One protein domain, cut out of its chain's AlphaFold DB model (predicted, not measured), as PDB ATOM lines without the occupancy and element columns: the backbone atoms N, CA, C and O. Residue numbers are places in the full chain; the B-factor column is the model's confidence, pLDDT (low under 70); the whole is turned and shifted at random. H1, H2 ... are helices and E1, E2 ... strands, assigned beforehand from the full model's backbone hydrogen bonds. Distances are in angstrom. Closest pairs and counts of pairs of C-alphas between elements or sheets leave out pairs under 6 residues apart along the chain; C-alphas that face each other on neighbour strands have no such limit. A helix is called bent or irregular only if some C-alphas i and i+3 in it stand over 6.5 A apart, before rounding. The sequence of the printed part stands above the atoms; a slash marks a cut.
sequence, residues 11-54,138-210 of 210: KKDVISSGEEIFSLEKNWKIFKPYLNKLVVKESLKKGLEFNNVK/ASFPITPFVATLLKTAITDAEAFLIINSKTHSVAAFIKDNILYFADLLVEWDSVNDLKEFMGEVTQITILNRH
ATOM      1  N   LYS A  11       4.288  46.432 -54.866       44.00
ATOM      2  CA  LYS A  11       3.471  46.758 -56.043       44.00
ATOM      3  C   LYS A  11       4.251  47.175 -57.293       44.00
ATOM      4  O   LYS A  11       3.738  46.982 -58.391       44.00
ATOM      5  N   LYS A  12       5.450  47.758 -57.171       44.00
ATOM      6  CA  LYS A  12       6.244  48.185 -58.338       44.00
ATOM      7  C   LYS A  12       6.979  47.028 -59.014       44.00
ATOM      8  O   LYS A  12       7.128  47.061 -60.230       44.00
ATOM      9  N   ASP A  13       7.366  46.002 -58.252       45.75
ATOM     10  CA  ASP A  13       8.102  44.835 -58.766       45.75
ATOM     11  C   ASP A  13       7.261  43.539 -58.805       45.75
ATOM     12  O   ASP A  13       7.670  42.542 -59.403       45.75
ATOM     13  N   VAL A  14       6.071  43.536 -58.203       52.91
ATOM     14  CA  VAL A  14       5.125  42.414 -58.107       52.91
ATOM     15  C   VAL A  14       3.740  42.993 -58.421       52.91
ATOM     16  O   VAL A  14       3.020  43.438 -57.528       52.91
ATOM     17  N   ILE A  15       3.399  43.080 -59.712       56.28
ATOM     18  CA  ILE A  15       2.101  43.600 -60.173       56.28
ATOM     19  C   ILE A  15       1.014  42.690 -59.583       56.28
ATOM     20  O   ILE A  15       0.893  41.539 -59.981       56.28
ATOM     21  N   SER A  16       0.302  43.184 -58.571       57.88
ATOM     22  CA  SER A  16      -0.860  42.530 -57.965       57.88
ATOM     23  C   SER A  16      -1.915  43.589 -57.632       57.88
ATOM     24  O   SER A  16      -1.595  44.683 -57.158       57.88
ATOM     25  N   SER A  17      -3.183  43.294 -57.913       75.50
ATOM     26  CA  SER A  17      -4.343  44.125 -57.564       75.50
ATOM     27  C   SER A  17      -4.817  43.938 -56.124       75.50
ATOM     28  O   SER A  17      -5.622  44.740 -55.657       75.50
ATOM     29  N   GLY A  18      -4.331  42.913 -55.418       86.50
ATOM     30  CA  GLY A  18      -4.755  42.585 -54.058       86.50
ATOM     31  C   GLY A  18      -3.778  41.672 -53.323       86.50
ATOM     32  O   GLY A  18      -2.831  41.149 -53.909       86.50
ATOM     33  N   GLU A  19      -4.025  41.493 -52.028       92.50
ATOM     34  CA  GLU A  19      -3.214  40.684 -51.119       92.50
ATOM     35  C   GLU A  19      -4.123  39.861 -50.205       92.50
ATOM     36  O   GLU A  19      -5.081  40.400 -49.649       92.50
ATOM     37  N   GLU A  20      -3.798  38.586 -49.997       94.00
ATOM     38  CA  GLU A  20      -4.578  37.681 -49.148       94.00
ATOM     39  C   GLU A  20      -3.689  36.748 -48.315       94.00
ATOM     40  O   GLU A  20      -2.562  36.422 -48.694       94.00
ATOM     41  N   ILE A  21      -4.214  36.284 -47.176       93.75
ATOM     42  CA  ILE A  21      -3.609  35.181 -46.422       93.75
ATOM     43  C   ILE A  21      -4.097  33.861 -47.011       93.75
ATOM     44  O   ILE A  21      -5.294  33.583 -47.073       93.75
ATOM     45  N   PHE A  22      -3.154  33.015 -47.401       93.81
ATOM     46  CA  PHE A  22      -3.414  31.673 -47.882       93.81
ATOM     47  C   PHE A  22      -3.126  30.654 -46.781       93.81
ATOM     48  O   PHE A  22      -1.975  30.331 -46.485       93.81
ATOM     49  N   SER A  23      -4.197  30.109 -46.205       88.94
ATOM     50  CA  SER A  23      -4.088  29.079 -45.173       88.94
ATOM     51  C   SER A  23      -3.607  27.757 -45.766       88.94
ATOM     52  O   SER A  23      -4.296  27.125 -46.578       88.94
ATOM     53  N   LEU A  24      -2.433  27.305 -45.331       85.25
ATOM     54  CA  LEU A  24      -1.893  26.001 -45.715       85.25
ATOM     55  C   LEU A  24      -2.700  24.863 -45.086       85.25
ATOM     56  O   LEU A  24      -2.853  23.815 -45.714       85.25
ATOM     57  N   GLU A  25      -3.244  25.068 -43.883       83.25
ATOM     58  CA  GLU A  25      -4.063  24.075 -43.185       83.25
ATOM     59  C   GLU A  25      -5.362  23.787 -43.948       83.25
ATOM     60  O   GLU A  25      -5.650  22.633 -44.284       83.25
ATOM     61  N   LYS A  26      -6.116  24.836 -44.305       86.00
ATOM     62  CA  LYS A  26      -7.373  24.696 -45.062       86.00
ATOM     63  C   LYS A  26      -7.147  24.048 -46.428       86.00
ATOM     64  O   LYS A  26      -7.997  23.301 -46.913       86.00
ATOM     65  N   ASN A  27      -5.976  24.280 -47.018       88.06
ATOM     66  CA  ASN A  27      -5.593  23.773 -48.332       88.06
ATOM     67  C   ASN A  27      -4.714  22.511 -48.274       88.06
ATOM     68  O   ASN A  27      -4.212  22.058 -49.303       88.06
ATOM     69  N   TRP A  28      -4.558  21.878 -47.106       86.12
ATOM     70  CA  TRP A  28      -3.581  20.800 -46.903       86.12
ATOM     71  C   TRP A  28      -3.744  19.610 -47.856       86.12
ATOM     72  O   TRP A  28      -2.768  18.968 -48.256       86.12
ATOM     73  N   LYS A  29      -4.984  19.325 -48.271       84.81
ATOM     74  CA  LYS A  29      -5.293  18.253 -49.231       84.81
ATOM     75  C   LYS A  29      -4.600  18.450 -50.582       84.81
ATOM     76  O   LYS A  29      -4.240  17.451 -51.197       84.81
ATOM     77  N   ILE A  30      -4.380  19.698 -51.004       90.25
ATOM     78  CA  ILE A  30      -3.674  20.037 -52.245       90.25
ATOM     79  C   ILE A  30      -2.190  19.674 -52.119       90.25
ATOM     80  O   ILE A  30      -1.603  19.135 -53.048       90.25
ATOM     81  N   PHE A  31      -1.586  19.895 -50.950       86.94
ATOM     82  CA  PHE A  31      -0.145  19.720 -50.743       86.94
ATOM     83  C   PHE A  31       0.273  18.291 -50.402       86.94
ATOM     84  O   PHE A  31       1.363  17.855 -50.778       86.94
ATOM     85  N   LYS A  32      -0.590  17.536 -49.711       85.06
ATOM     86  CA  LYS A  32      -0.296  16.178 -49.225       85.06
ATOM     87  C   LYS A  32       0.299  15.235 -50.292       85.06
ATOM     88  O   LYS A  32       1.265  14.544 -49.961       85.06
ATOM     89  N   PRO A  33      -0.185  15.198 -51.552       91.81
ATOM     90  CA  PRO A  33       0.392  14.343 -52.596       91.81
ATOM     91  C   PRO A  33       1.850  14.678 -52.949       91.81
ATOM     92  O   PRO A  33       2.594  13.809 -53.408       91.81
ATOM     93  N   TYR A  34       2.283  15.919 -52.722       89.94
ATOM     94  CA  TYR A  34       3.592  16.423 -53.142       89.94
ATOM     95  C   TYR A  34       4.671  16.307 -52.067       89.94
ATOM     96  O   TYR A  34       5.853  16.393 -52.389       89.94
ATOM     97  N   LEU A  35       4.303  16.013 -50.814       82.94
ATOM     98  CA  LEU A  35       5.249  15.842 -49.700       82.94
ATOM     99  C   LEU A  35       6.321  14.780 -49.974       82.94
ATOM    100  O   LEU A  35       7.426  14.849 -49.440       82.94
ATOM    101  N   ASN A  36       5.999  13.792 -50.816       82.62
ATOM    102  CA  ASN A  36       6.927  12.728 -51.169       82.62
ATOM    103  C   ASN A  36       7.829  13.033 -52.373       82.62
ATOM    104  O   ASN A  36       8.713  12.227 -52.672       82.62
ATOM    105  N   LYS A  37       7.644  14.169 -53.053       84.44
ATOM    106  CA  LYS A  37       8.506  14.579 -54.166       84.44
ATOM    107  C   LYS A  37       9.918  14.853 -53.649       84.44
ATOM    108  O   LYS A  37      10.086  15.492 -52.612       84.44
ATOM    109  N   LEU A  38      10.928  14.396 -54.393       88.62
ATOM    110  CA  LEU A  38      12.337  14.499 -54.000       88.62
ATOM    111  C   LEU A  38      12.729  15.940 -53.643       88.62
ATOM    112  O   LEU A  38      13.213  16.179 -52.544       88.62
ATOM    113  N   VAL A  39      12.399  16.899 -54.513       87.75
ATOM    114  CA  VAL A  39      12.694  18.329 -54.311       87.75
ATOM    115  C   VAL A  39      12.078  18.895 -53.024       87.75
ATOM    116  O   VAL A  39      12.709  19.684 -52.323       87.75
ATOM    117  N   VAL A  40      10.871  18.449 -52.659       84.38
ATOM    118  CA  VAL A  40      10.176  18.872 -51.435       84.38
ATOM    119  C   VAL A  40      10.856  18.276 -50.202       84.38
ATOM    120  O   VAL A  40      11.119  18.996 -49.239       84.38
ATOM    121  N   LYS A  41      11.211  16.982 -50.239       80.38
ATOM    122  CA  LYS A  41      11.949  16.324 -49.148       80.38
ATOM    123  C   LYS A  41      13.330  16.932 -48.935       80.38
ATOM    124  O   LYS A  41      13.725  17.143 -47.794       80.38
ATOM    125  N   GLU A  42      14.059  17.219 -50.008       81.88
ATOM    126  CA  GLU A  42      15.381  17.845 -49.937       81.88
ATOM    127  C   GLU A  42      15.308  19.265 -49.378       81.88
ATOM    128  O   GLU A  42      16.136  19.637 -48.548       81.88
ATOM    129  N   SER A  43      14.301  20.047 -49.781       82.31
ATOM    130  CA  SER A  43      14.076  21.394 -49.248       82.31
ATOM    131  C   SER A  43      13.745  21.361 -47.751       82.31
ATOM    132  O   SER A  43      14.351  22.091 -46.965       82.31
ATOM    133  N   LEU A  44      12.882  20.427 -47.324       78.75
ATOM    134  CA  LEU A  44      12.612  20.192 -45.903       78.75
ATOM    135  C   LEU A  44      13.878  19.773 -45.150       78.75
ATOM    136  O   LEU A  44      14.167  20.319 -44.090       78.75
ATOM    137  N   LYS A  45      14.655  18.832 -45.698       70.50
ATOM    138  CA  LYS A  45      15.903  18.358 -45.088       70.50
ATOM    139  C   LYS A  45      16.884  19.511 -44.880       70.50
ATOM    140  O   LYS A  45      17.399  19.647 -43.779       70.50
ATOM    141  N   LYS A  46      17.069  20.379 -45.878       69.81
ATOM    142  CA  LYS A  46      17.915  21.580 -45.771       69.81
ATOM    143  C   LYS A  46      17.427  22.536 -44.681       69.81
ATOM    144  O   LYS A  46      18.238  23.007 -43.889       69.81
ATOM    145  N   GLY A  47      16.118  22.785 -44.603       66.62
ATOM    146  CA  GLY A  47      15.532  23.605 -43.538       66.62
ATOM    147  C   GLY A  47      15.747  23.008 -42.141       66.62
ATOM    148  O   GLY A  47      16.080  23.721 -41.198       66.62
ATOM    149  N   LEU A  48      15.628  21.684 -42.007       64.44
ATOM    150  CA  LEU A  48      15.883  20.974 -40.752       64.44
ATOM    151  C   LEU A  48      17.379  20.925 -40.392       64.44
ATOM    152  O   LEU A  48      17.724  21.069 -39.223       64.44
ATOM    153  N   GLU A  49      18.265  20.766 -41.377       60.03
ATOM    154  CA  GLU A  49      19.725  20.775 -41.210       60.03
ATOM    155  C   GLU A  49      20.258  22.167 -40.844       60.03
ATOM    156  O   GLU A  49      21.240  22.257 -40.114       60.03
ATOM    157  N   PHE A  50      19.585  23.253 -41.245       51.12
ATOM    158  CA  PHE A  50      19.935  24.620 -40.839       51.12
ATOM    159  C   PHE A  50      19.865  24.828 -39.313       51.12
ATOM    160  O   PHE A  50      20.595  25.654 -38.773       51.12
ATOM    161  N   ASN A  51      19.063  24.029 -38.597       46.56
ATOM    162  CA  ASN A  51      19.041  24.011 -37.129       46.56
ATOM    163  C   ASN A  51      20.243  23.274 -36.500       46.56
ATOM    164  O   ASN A  51      20.436  23.364 -35.290       46.56
ATOM    165  N   ASN A  52      21.051  22.569 -37.301       35.94
ATOM    166  CA  ASN A  52      22.250  21.840 -36.870       35.94
ATOM    167  C   ASN A  52      23.566  22.513 -37.307       35.94
ATOM    168  O   ASN A  52      24.643  22.032 -36.951       35.94
ATOM    169  N   VAL A  53      23.512  23.616 -38.063       35.62
ATOM    170  CA  VAL A  53      24.704  24.360 -38.493       35.62
ATOM    171  C   VAL A  53      24.960  25.519 -37.527       35.62
ATOM    172  O   VAL A  53      24.074  26.328 -37.254       35.62
ATOM    173  N   LYS A  54      26.197  25.632 -37.027       37.72
ATOM    174  CA  LYS A  54      26.718  26.837 -36.361       37.72
ATOM    175  C   LYS A  54      26.726  28.001 -37.368       37.72
ATOM    176  O   LYS A  54      27.727  28.232 -38.034       37.72
ATOM    177  N   ALA A 138      12.262  29.890 -36.702       63.59
ATOM    178  CA  ALA A 138      11.982  28.703 -37.491       63.59
ATOM    179  C   ALA A 138      11.388  29.068 -38.856       63.59
ATOM    180  O   ALA A 138      11.483  28.265 -39.777       63.59
ATOM    181  N   SER A 139      10.856  30.286 -39.001       75.44
ATOM    182  CA  SER A 139      10.352  30.816 -40.262       75.44
ATOM    183  C   SER A 139      11.435  30.901 -41.339       75.44
ATOM    184  O   SER A 139      11.265  30.338 -42.408       75.44
ATOM    185  N   PHE A 140      12.604  31.483 -41.064       76.69
ATOM    186  CA  PHE A 140      13.683  31.605 -42.062       76.69
ATOM    187  C   PHE A 140      14.139  30.275 -42.699       76.69
ATOM    188  O   PHE A 140      14.244  30.223 -43.924       76.69
ATOM    189  N   PRO A 141      14.406  29.193 -41.941       75.00
ATOM    190  CA  PRO A 141      14.782  27.912 -42.523       75.00
ATOM    191  C   PRO A 141      13.593  27.101 -43.062       75.00
ATOM    192  O   PRO A 141      13.800  26.297 -43.969       75.00
ATOM    193  N   ILE A 142      12.364  27.276 -42.552       80.75
ATOM    194  CA  ILE A 142      11.198  26.506 -43.030       80.75
ATOM    195  C   ILE A 142      10.532  27.131 -44.258       80.75
ATOM    196  O   ILE A 142       9.974  26.414 -45.087       80.75
ATOM    197  N   THR A 143      10.606  28.448 -44.422       89.00
ATOM    198  CA  THR A 143       9.956  29.170 -45.520       89.00
ATOM    199  C   THR A 143      10.419  28.718 -46.910       89.00
ATOM    200  O   THR A 143       9.563  28.538 -47.777       89.00
ATOM    201  N   PRO A 144      11.709  28.409 -47.156       88.75
ATOM    202  CA  PRO A 144      12.130  27.782 -48.409       88.75
ATOM    203  C   PRO A 144      11.426  26.449 -48.704       88.75
ATOM    204  O   PRO A 144      11.076  26.182 -49.858       88.75
ATOM    205  N   PHE A 145      11.166  25.627 -47.679       88.25
ATOM    206  CA  PHE A 145      10.376  24.401 -47.824       88.25
ATOM    207  C   PHE A 145       8.931  24.716 -48.214       88.25
ATOM    208  O   PHE A 145       8.427  24.129 -49.170       88.25
ATOM    209  N   VAL A 146       8.296  25.678 -47.538       92.44
ATOM    210  CA  VAL A 146       6.924  26.108 -47.852       92.44
ATOM    211  C   VAL A 146       6.830  26.609 -49.293       92.44
ATOM    212  O   VAL A 146       5.982  26.149 -50.051       92.44
ATOM    213  N   ALA A 147       7.753  27.473 -49.713       94.12
ATOM    214  CA  ALA A 147       7.789  28.000 -51.072       94.12
ATOM    215  C   ALA A 147       8.021  26.896 -52.120       94.12
ATOM    216  O   ALA A 147       7.401  26.902 -53.181       94.12
ATOM    217  N   THR A 148       8.862  25.900 -51.809       93.44
ATOM    218  CA  THR A 148       9.075  24.726 -52.675       93.44
ATOM    219  C   THR A 148       7.806  23.881 -52.797       93.44
ATOM    220  O   THR A 148       7.467  23.429 -53.891       93.44
ATOM    221  N   LEU A 149       7.094  23.666 -51.688       93.38
ATOM    222  CA  LEU A 149       5.848  22.904 -51.655       93.38
ATOM    223  C   LEU A 149       4.749  23.596 -52.471       93.38
ATOM    224  O   LEU A 149       4.127  22.946 -53.309       93.38
ATOM    225  N   LEU A 150       4.577  24.909 -52.285       94.88
ATOM    226  CA  LEU A 150       3.654  25.743 -53.063       94.88
ATOM    227  C   LEU A 150       3.980  25.680 -54.556       94.88
ATOM    228  O   LEU A 150       3.112  25.328 -55.348       94.88
ATOM    229  N   LYS A 151       5.247  25.902 -54.927       94.25
ATOM    230  CA  LYS A 151       5.719  25.831 -56.319       94.25
ATOM    231  C   LYS A 151       5.472  24.473 -56.969       94.25
ATOM    232  O   LYS A 151       5.212  24.389 -58.164       94.25
ATOM    233  N   THR A 152       5.573  23.401 -56.191       92.94
ATOM    234  CA  THR A 152       5.359  22.041 -56.699       92.94
ATOM    235  C   THR A 152       3.869  21.724 -56.876       92.94
ATOM    236  O   THR A 152       3.522  20.929 -57.746       92.94
ATOM    237  N   ALA A 153       2.998  22.312 -56.051       93.19
ATOM    238  CA  ALA A 153       1.571  21.998 -56.016       93.19
ATOM    239  C   ALA A 153       0.694  22.952 -56.851       93.19
ATOM    240  O   ALA A 153      -0.332  22.520 -57.366       93.19
ATOM    241  N   ILE A 154       1.085  24.222 -56.991       92.81
ATOM    242  CA  ILE A 154       0.314  25.280 -57.663       92.81
ATOM    243  C   ILE A 154       1.025  25.645 -58.970       92.81
ATOM    244  O   ILE A 154       1.780  26.606 -59.053       92.81
ATOM    245  N   THR A 155       0.857  24.827 -60.004       89.56
ATOM    246  CA  THR A 155       1.628  24.972 -61.252       89.56
ATOM    247  C   THR A 155       1.193  26.147 -62.129       89.56
ATOM    248  O   THR A 155       1.894  26.477 -63.077       89.56
ATOM    249  N   ASP A 156       0.034  26.739 -61.846       88.81
ATOM    250  CA  ASP A 156      -0.585  27.840 -62.590       88.81
ATOM    251  C   ASP A 156      -0.361  29.223 -61.947       88.81
ATOM    252  O   ASP A 156      -0.937  30.205 -62.401       88.81
ATOM    253  N   ALA A 157       0.464  29.321 -60.900       89.25
ATOM    254  CA  ALA A 157       0.842  30.605 -60.315       89.25
ATOM    255  C   ALA A 157       1.856  31.359 -61.196       89.25
ATOM    256  O   ALA A 157       2.791  30.776 -61.747       89.25
ATOM    257  N   GLU A 158       1.708  32.679 -61.259       89.25
ATOM    258  CA  GLU A 158       2.522  33.588 -62.079       89.25
ATOM    259  C   GLU A 158       3.938  33.758 -61.502       89.25
ATOM    260  O   GLU A 158       4.932  33.873 -62.227       89.25
ATOM    261  N   ALA A 159       4.047  33.754 -60.172       88.94
ATOM    262  CA  ALA A 159       5.319  33.872 -59.475       88.94
ATOM    263  C   ALA A 159       5.279  33.228 -58.091       88.94
ATOM    264  O   ALA A 159       4.239  33.174 -57.440       88.94
ATOM    265  N   PHE A 160       6.456  32.827 -57.612       91.88
ATOM    266  CA  PHE A 160       6.691  32.399 -56.233       91.88
ATOM    267  C   PHE A 160       7.759  33.275 -55.602       91.88
ATOM    268  O   PHE A 160       8.797  33.533 -56.216       91.88
ATOM    269  N   LEU A 161       7.523  33.703 -54.368       93.00
ATOM    270  CA  LEU A 161       8.385  34.616 -53.637       93.00
ATOM    271  C   LEU A 161       8.704  34.074 -52.243       93.00
ATOM    272  O   LEU A 161       7.909  33.374 -51.620       93.00
ATOM    273  N   ILE A 162       9.871  34.452 -51.739       93.06
ATOM    274  CA  ILE A 162      10.196  34.431 -50.315       93.06
ATOM    275  C   ILE A 162      10.410  35.879 -49.899       93.06
ATOM    276  O   ILE A 162      11.234  36.580 -50.491       93.06
ATOM    277  N   ILE A 163       9.665  36.323 -48.894       91.69
ATOM    278  CA  ILE A 163       9.722  37.689 -48.382       91.69
ATOM    279  C   ILE A 163      10.335  37.628 -46.989       91.69
ATOM    280  O   ILE A 163       9.792  36.994 -46.085       91.69
ATOM    281  N   ASN A 164      11.483  38.279 -46.827       86.69
ATOM    282  CA  ASN A 164      12.250  38.294 -45.589       86.69
ATOM    283  C   ASN A 164      12.220  39.684 -44.957       86.69
ATOM    284  O   ASN A 164      12.535  40.687 -45.606       86.69
ATOM    285  N   SER A 165      11.954  39.724 -43.660       82.62
ATOM    286  CA  SER A 165      12.216  40.865 -42.791       82.62
ATOM    287  C   SER A 165      13.289  40.517 -41.757       82.62
ATOM    288  O   SER A 165      13.871  39.431 -41.766       82.62
ATOM    289  N   LYS A 166      13.561  41.431 -40.819       71.62
ATOM    290  CA  LYS A 166      14.438  41.136 -39.671       71.62
ATOM    291  C   LYS A 166      13.819  40.139 -38.687       71.62
ATOM    292  O   LYS A 166      14.557  39.497 -37.940       71.62
ATOM    293  N   THR A 167      12.492  40.060 -38.641       71.00
ATOM    294  CA  THR A 167      11.730  39.304 -37.637       71.00
ATOM    295  C   THR A 167      11.141  38.018 -38.198       71.00
ATOM    296  O   THR A 167      10.938  37.080 -37.428       71.00
ATOM    297  N   HIS A 168      10.914  37.946 -39.514       82.94
ATOM    298  CA  HIS A 168      10.206  36.834 -40.137       82.94
ATOM    299  C   HIS A 168      10.623  36.544 -41.574       82.94
ATOM    300  O   HIS A 168      11.166  37.398 -42.272       82.94
ATOM    301  N   SER A 169      10.261  35.353 -42.036       86.81
ATOM    302  CA  SER A 169      10.304  34.971 -43.442       86.81
ATOM    303  C   SER A 169       8.984  34.311 -43.808       86.81
ATOM    304  O   SER A 169       8.559  33.400 -43.102       86.81
ATOM    305  N   VAL A 170       8.357  34.724 -44.906       91.31
ATOM    306  CA  VAL A 170       7.088  34.155 -45.385       91.31
ATOM    307  C   VAL A 170       7.198  33.765 -46.856       91.31
ATOM    308  O   VAL A 170       7.867  34.445 -47.641       91.31
ATOM    309  N   ALA A 171       6.579  32.645 -47.227       94.62
ATOM    310  CA  ALA A 171       6.456  32.258 -48.623       94.62
ATOM    311  C   ALA A 171       5.246  32.977 -49.214       94.62
ATOM    312  O   ALA A 171       4.236  33.158 -48.540       94.62
ATOM    313  N   ALA A 172       5.325  33.372 -50.473       95.06
ATOM    314  CA  ALA A 172       4.195  33.965 -51.162       95.06
ATOM    315  C   ALA A 172       4.136  33.501 -52.613       95.06
ATOM    316  O   ALA A 172       5.121  33.005 -53.165       95.06
ATOM    317  N   PHE A 173       2.978  33.655 -53.240       93.94
ATOM    318  CA  PHE A 173       2.811  33.418 -54.667       93.94
ATOM    319  C   PHE A 173       1.792  34.387 -55.255       93.94
ATOM    320  O   PHE A 173       0.925  34.880 -54.538       93.94
ATOM    321  N   ILE A 174       1.912  34.673 -56.549       91.75
ATOM    322  CA  ILE A 174       0.931  35.480 -57.278       91.75
ATOM    323  C   ILE A 174       0.074  34.549 -58.116       91.75
ATOM    324  O   ILE A 174       0.608  33.705 -58.841       91.75
ATOM    325  N   LYS A 175      -1.239  34.722 -58.041       89.00
ATOM    326  CA  LYS A 175      -2.182  34.061 -58.935       89.00
ATOM    327  C   LYS A 175      -3.369  34.979 -59.189       89.00
ATOM    328  O   LYS A 175      -3.887  35.557 -58.236       89.00
ATOM    329  N   ASP A 176      -3.790  35.096 -60.444       90.12
ATOM    330  CA  ASP A 176      -4.916  35.936 -60.854       90.12
ATOM    331  C   ASP A 176      -4.730  37.388 -60.379       90.12
ATOM    332  O   ASP A 176      -5.661  38.035 -59.898       90.12
ATOM    333  N   ASN A 177      -3.489  37.893 -60.472       86.50
ATOM    334  CA  ASN A 177      -3.095  39.224 -60.000       86.50
ATOM    335  C   ASN A 177      -3.313  39.454 -58.480       86.50
ATOM    336  O   ASN A 177      -3.427  40.597 -58.037       86.50
ATOM    337  N   ILE A 178      -3.370  38.404 -57.653       89.31
ATOM    338  CA  ILE A 178      -3.455  38.491 -56.182       89.31
ATOM    339  C   ILE A 178      -2.191  37.894 -55.560       89.31
ATOM    340  O   ILE A 178      -1.775  36.794 -55.925       89.31
ATOM    341  N   LEU A 179      -1.581  38.614 -54.613       93.12
ATOM    342  CA  LEU A 179      -0.441  38.141 -53.828       93.12
ATOM    343  C   LEU A 179      -0.922  37.388 -52.582       93.12
ATOM    344  O   LEU A 179      -1.445  37.977 -51.639       93.12
ATOM    345  N   TYR A 180      -0.685  36.084 -52.560       94.81
ATOM    346  CA  TYR A 180      -1.052  35.201 -51.462       94.81
ATOM    347  C   TYR A 180       0.140  34.958 -50.542       94.81
ATOM    348  O   TYR A 180       1.159  34.425 -50.980       94.81
ATOM    349  N   PHE A 181       0.005  35.297 -49.262       95.00
ATOM    350  CA  PHE A 181       0.991  34.994 -48.226       95.00
ATOM    351  C   PHE A 181       0.679  33.649 -47.578       95.00
ATOM    352  O   PHE A 181      -0.423  33.436 -47.084       95.00
ATOM    353  N   ALA A 182       1.657  32.754 -47.550       93.38
ATOM    354  CA  ALA A 182       1.530  31.416 -47.003       93.38
ATOM    355  C   ALA A 182       2.609  31.183 -45.942       93.38
ATOM    356  O   ALA A 182       3.807  31.096 -46.229       93.38
ATOM    357  N   ASP A 183       2.158  31.056 -44.702       87.06
ATOM    358  CA  ASP A 183       2.995  30.823 -43.536       87.06
ATOM    359  C   ASP A 183       2.586  29.503 -42.879       87.06
ATOM    360  O   ASP A 183       1.414  29.245 -42.628       87.06
ATOM    361  N   LEU A 184       3.563  28.623 -42.657       79.94
ATOM    362  CA  LEU A 184       3.326  27.310 -42.057       79.94
ATOM    363  C   LEU A 184       3.276  27.364 -40.532       79.94
ATOM    364  O   LEU A 184       2.718  26.470 -39.901       79.94
ATOM    365  N   LEU A 185       3.933  28.351 -39.932       71.38
ATOM    366  CA  LEU A 185       4.125  28.406 -38.488       71.38
ATOM    367  C   LEU A 185       3.037  29.215 -37.793       71.38
ATOM    368  O   LEU A 185       2.720  28.915 -36.639       71.38
ATOM    369  N   VAL A 186       2.497  30.214 -38.486       71.19
ATOM    370  CA  VAL A 186       1.480  31.131 -37.976       71.19
ATOM    371  C   VAL A 186       0.388  31.289 -39.028       71.19
ATOM    372  O   VAL A 186       0.669  31.652 -40.164       71.19
ATOM    373  N   GLU A 187      -0.857  31.025 -38.643       75.19
ATOM    374  CA  GLU A 187      -2.027  31.402 -39.437       75.19
ATOM    375  C   GLU A 187      -2.424  32.821 -39.025       75.19
ATOM    376  O   GLU A 187      -2.670  33.087 -37.848       75.19
ATOM    377  N   TRP A 188      -2.406  33.740 -39.987       83.81
ATOM    378  CA  TRP A 188      -2.646  35.161 -39.758       83.81
ATOM    379  C   TRP A 188      -4.121  35.489 -39.970       83.81
ATOM    380  O   TRP A 188      -4.700  35.092 -40.981       83.81
ATOM    381  N   ASP A 189      -4.711  36.257 -39.054       80.69
ATOM    382  CA  ASP A 189      -6.103  36.703 -39.176       80.69
ATOM    383  C   ASP A 189      -6.280  37.684 -40.347       80.69
ATOM    384  O   ASP A 189      -7.319  37.692 -41.014       80.69
ATOM    385  N   SER A 190      -5.249  38.485 -40.644       87.50
ATOM    386  CA  SER A 190      -5.225  39.395 -41.786       87.50
ATOM    387  C   SER A 190      -3.815  39.641 -42.341       87.50
ATOM    388  O   SER A 190      -2.796  39.416 -41.686       87.50
ATOM    389  N   VAL A 191      -3.751  40.182 -43.565       90.94
ATOM    390  CA  VAL A 191      -2.494  40.648 -44.181       90.94
ATOM    391  C   VAL A 191      -1.854  41.781 -43.372       90.94
ATOM    392  O   VAL A 191      -0.628  41.881 -43.324       90.94
ATOM    393  N   ASN A 192      -2.656  42.626 -42.718       89.06
ATOM    394  CA  ASN A 192      -2.137  43.729 -41.910       89.06
ATOM    395  C   ASN A 192      -1.391  43.219 -40.676       89.06
ATOM    396  O   ASN A 192      -0.296  43.708 -40.411       89.06
ATOM    397  N   ASP A 193      -1.919  42.198 -39.998       83.06
ATOM    398  CA  ASP A 193      -1.268  41.605 -38.822       83.06
ATOM    399  C   ASP A 193       0.082  40.982 -39.197       83.06
ATOM    400  O   ASP A 193       1.092  41.194 -38.521       83.06
ATOM    401  N   LEU A 194       0.130  40.281 -40.337       86.19
ATOM    402  CA  LEU A 194       1.380  39.764 -40.891       86.19
ATOM    403  C   LEU A 194       2.366  40.900 -41.188       86.19
ATOM    404  O   LEU A 194       3.538  40.816 -40.825       86.19
ATOM    405  N   LYS A 195       1.925  41.975 -41.849       87.25
ATOM    406  CA  LYS A 195       2.798  43.108 -42.191       87.25
ATOM    407  C   LYS A 195       3.323  43.830 -40.958       87.25
ATOM    408  O   LYS A 195       4.500  44.183 -40.932       87.25
ATOM    409  N   GLU A 196       2.490  44.022 -39.941       83.25
ATOM    410  CA  GLU A 196       2.901  44.599 -38.662       83.25
ATOM    411  C   GLU A 196       3.951  43.715 -37.977       83.25
ATOM    412  O   GLU A 196       4.986  44.217 -37.533       83.25
ATOM    413  N   PHE A 197       3.755  42.392 -37.990       77.69
ATOM    414  CA  PHE A 197       4.733  41.434 -37.471       77.69
ATOM    415  C   PHE A 197       6.063  41.470 -38.229       77.69
ATOM    416  O   PHE A 197       7.149  41.465 -37.634       77.69
ATOM    417  N   MET A 198       5.987  41.457 -39.561       81.38
ATOM    418  CA  MET A 198       7.162  41.471 -40.421       81.38
ATOM    419  C   MET A 198       7.921  42.792 -40.291       81.38
ATOM    420  O   MET A 198       9.150  42.787 -40.325       81.38
ATOM    421  N   GLY A 199       7.218  43.910 -40.108       81.94
ATOM    422  CA  GLY A 199       7.809  45.237 -40.118       81.94
ATOM    423  C   GLY A 199       8.460  45.547 -41.468       81.94
ATOM    424  O   GLY A 199       7.884  45.320 -42.530       81.94
ATOM    425  N   GLU A 200       9.681  46.078 -41.434       81.88
ATOM    426  CA  GLU A 200      10.423  46.439 -42.644       81.88
ATOM    427  C   GLU A 200      10.905  45.192 -43.407       81.88
ATOM    428  O   GLU A 200      11.723  44.407 -42.909       81.88
ATOM    429  N   VAL A 201      10.433  45.039 -44.647       85.00
ATOM    430  CA  VAL A 201      10.931  44.024 -45.583       85.00
ATOM    431  C   VAL A 201      12.369  44.355 -45.961       85.00
ATOM    432  O   VAL A 201      12.670  45.428 -46.475       85.00
ATOM    433  N   THR A 202      13.261  43.398 -45.736       80.88
ATOM    434  CA  THR A 202      14.692  43.540 -46.023       80.88
ATOM    435  C   THR A 202      15.104  42.916 -47.348       80.88
ATOM    436  O   THR A 202      16.101  43.330 -47.933       80.88
ATOM    437  N   GLN A 203      14.376  41.898 -47.813       86.62
ATOM    438  CA  GLN A 203      14.719  41.174 -49.032       86.62
ATOM    439  C   GLN A 203      13.496  40.455 -49.596       86.62
ATOM    440  O   GLN A 203      12.704  39.879 -48.851       86.62
ATOM    441  N   ILE A 204      13.399  40.429 -50.924       89.31
ATOM    442  CA  ILE A 204      12.450  39.604 -51.668       89.31
ATOM    443  C   ILE A 204      13.260  38.704 -52.600       89.31
ATOM    444  O   ILE A 204      14.137  39.172 -53.322       89.31
ATOM    445  N   THR A 205      12.999  37.402 -52.567       89.62
ATOM    446  CA  THR A 205      13.605  36.422 -53.474       89.62
ATOM    447  C   THR A 205      12.526  35.836 -54.363       89.62
ATOM    448  O   THR A 205      11.604  35.197 -53.869       89.62
ATOM    449  N   ILE A 206      12.649  36.035 -55.673       87.19
ATOM    450  CA  ILE A 206      11.737  35.464 -56.667       87.19
ATOM    451  C   ILE A 206      12.284  34.098 -57.089       87.19
ATOM    452  O   ILE A 206      13.420  33.993 -57.546       87.19
ATOM    453  N   LEU A 207      11.482  33.047 -56.920       81.25
ATOM    454  CA  LEU A 207      11.874  31.657 -57.180       81.25
ATOM    455  C   LEU A 207      11.537  31.167 -58.593       81.25
ATOM    456  O   LEU A 207      11.922  30.045 -58.926       81.25
ATOM    457  N   ASN A 208      10.754  31.940 -59.351       68.50
ATOM    458  CA  ASN A 208      10.538  31.905 -60.806       68.50
ATOM    459  C   ASN A 208       9.532  33.018 -61.181       68.50
ATOM    460  O   ASN A 208       8.670  33.353 -60.365       68.50
ATOM    461  N   ARG A 209       9.619  33.539 -62.411       53.53
ATOM    462  CA  ARG A 209       8.510  34.197 -63.127       53.53
ATOM    463  C   ARG A 209       8.163  33.315 -64.323       53.53
ATOM    464  O   ARG A 209       9.091  32.892 -65.016       53.53
ATOM    465  N   HIS A 210       6.884  32.995 -64.498       51.03
ATOM    466  CA  HIS A 210       6.381  32.371 -65.721       51.03
ATOM    467  C   HIS A 210       5.994  33.434 -66.748       51.03
ATOM    468  O   HIS A 210       5.604  34.544 -66.325       51.03
TER     469      HIS A 210
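What this domain is: This is residues 11 to 54 and 138 to 210 of the 210 residues of an uncharacterized protein of Paenibacillus sp. FSL H7-0331 (UniProt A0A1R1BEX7). A strongly twisted sheet of five strands has the long helix H3 packed along one face, and H2 lies side by side with H3, away from the sheet. H1 crosses one end of H3, and short H4 reaches from Ile 21 of E1 to Ser 165 of E2. The 117 printed residues include named elements in the order E1 H1 H2 H3 E2 E3 E4 H4 E5, class mixed; the sheet, E1 E4 E3 E2 E5, is mixed. The whole is compact, radius of gyration of the C-alphas 13.6 A, spanning 36 by 33 by 26 A.

Where its parts are: Find C-alpha 18 at (-4.755, 42.585, -54.058); E1 runs to residue 21. H1, residues 28 to 34, is irregular: C-alphas 30 and 33 are 7.0 A apart. H2, residues 38 to 52, is 21.1 A long. From C-alpha 139 at (10.352, 30.816, -40.262), H3 runs 20.1 A to residue 153. Next come E2, residues 159 to 165, E3, 169 to 175, E4, 178 to 182, and H4, 191 to 198. E5, residues 201 to 209, 20.3 A, ends at (8.510, 34.197, -63.127).

How they stand to each other: E1 and E4 are parallel; look at N 20 and O 179, 2.9 A. E2 E3 E4 form a meander, each strand the antiparallel neighbour of the one before, with N 172 and O 161 at 2.8 A and N 180 and O 173 at 2.8 A. E5 is antiparallel to E2: N 205 and O 162, 2.8 A. H3 is on the sheet, height 7.8 A, along the strands; its closest C-alphas to E3 are Phe 140 and Ser 169, 5.0 A. H4 is on the other face, making three layers, helices on both faces of a sheet. H2 touches H3, opposite ways at a shallow tilt of 3 degrees; the closest C-alphas are Gly 47 and Pro 141, 4.5 A. H3 touches H1 with its residues 149 to 153 alone, about perpendicular at 80 degrees; the closest C-alphas are those of Phe 31 in H1 and Ala 153 in H3, 6.0 A. O i to N i+4 pairs are within hydrogen-bond range throughout H4, in 9 of 11 in H2 and H3, and in 1 of 3 in H1, where 2 of 4 O i to N i+3 pairs are.

The domain as a whole: The farthest C-alphas, Ser 17 and Lys 54, are 41.4 A apart. Residues 55 to 137 are not printed; C-alphas 54 and 138 are 14.9 A apart across the cut. Of the links printed whole, none is long. Look for pLDDT under 70 at residues 11 to 16, 46 to 54, 138 and 208 to 210.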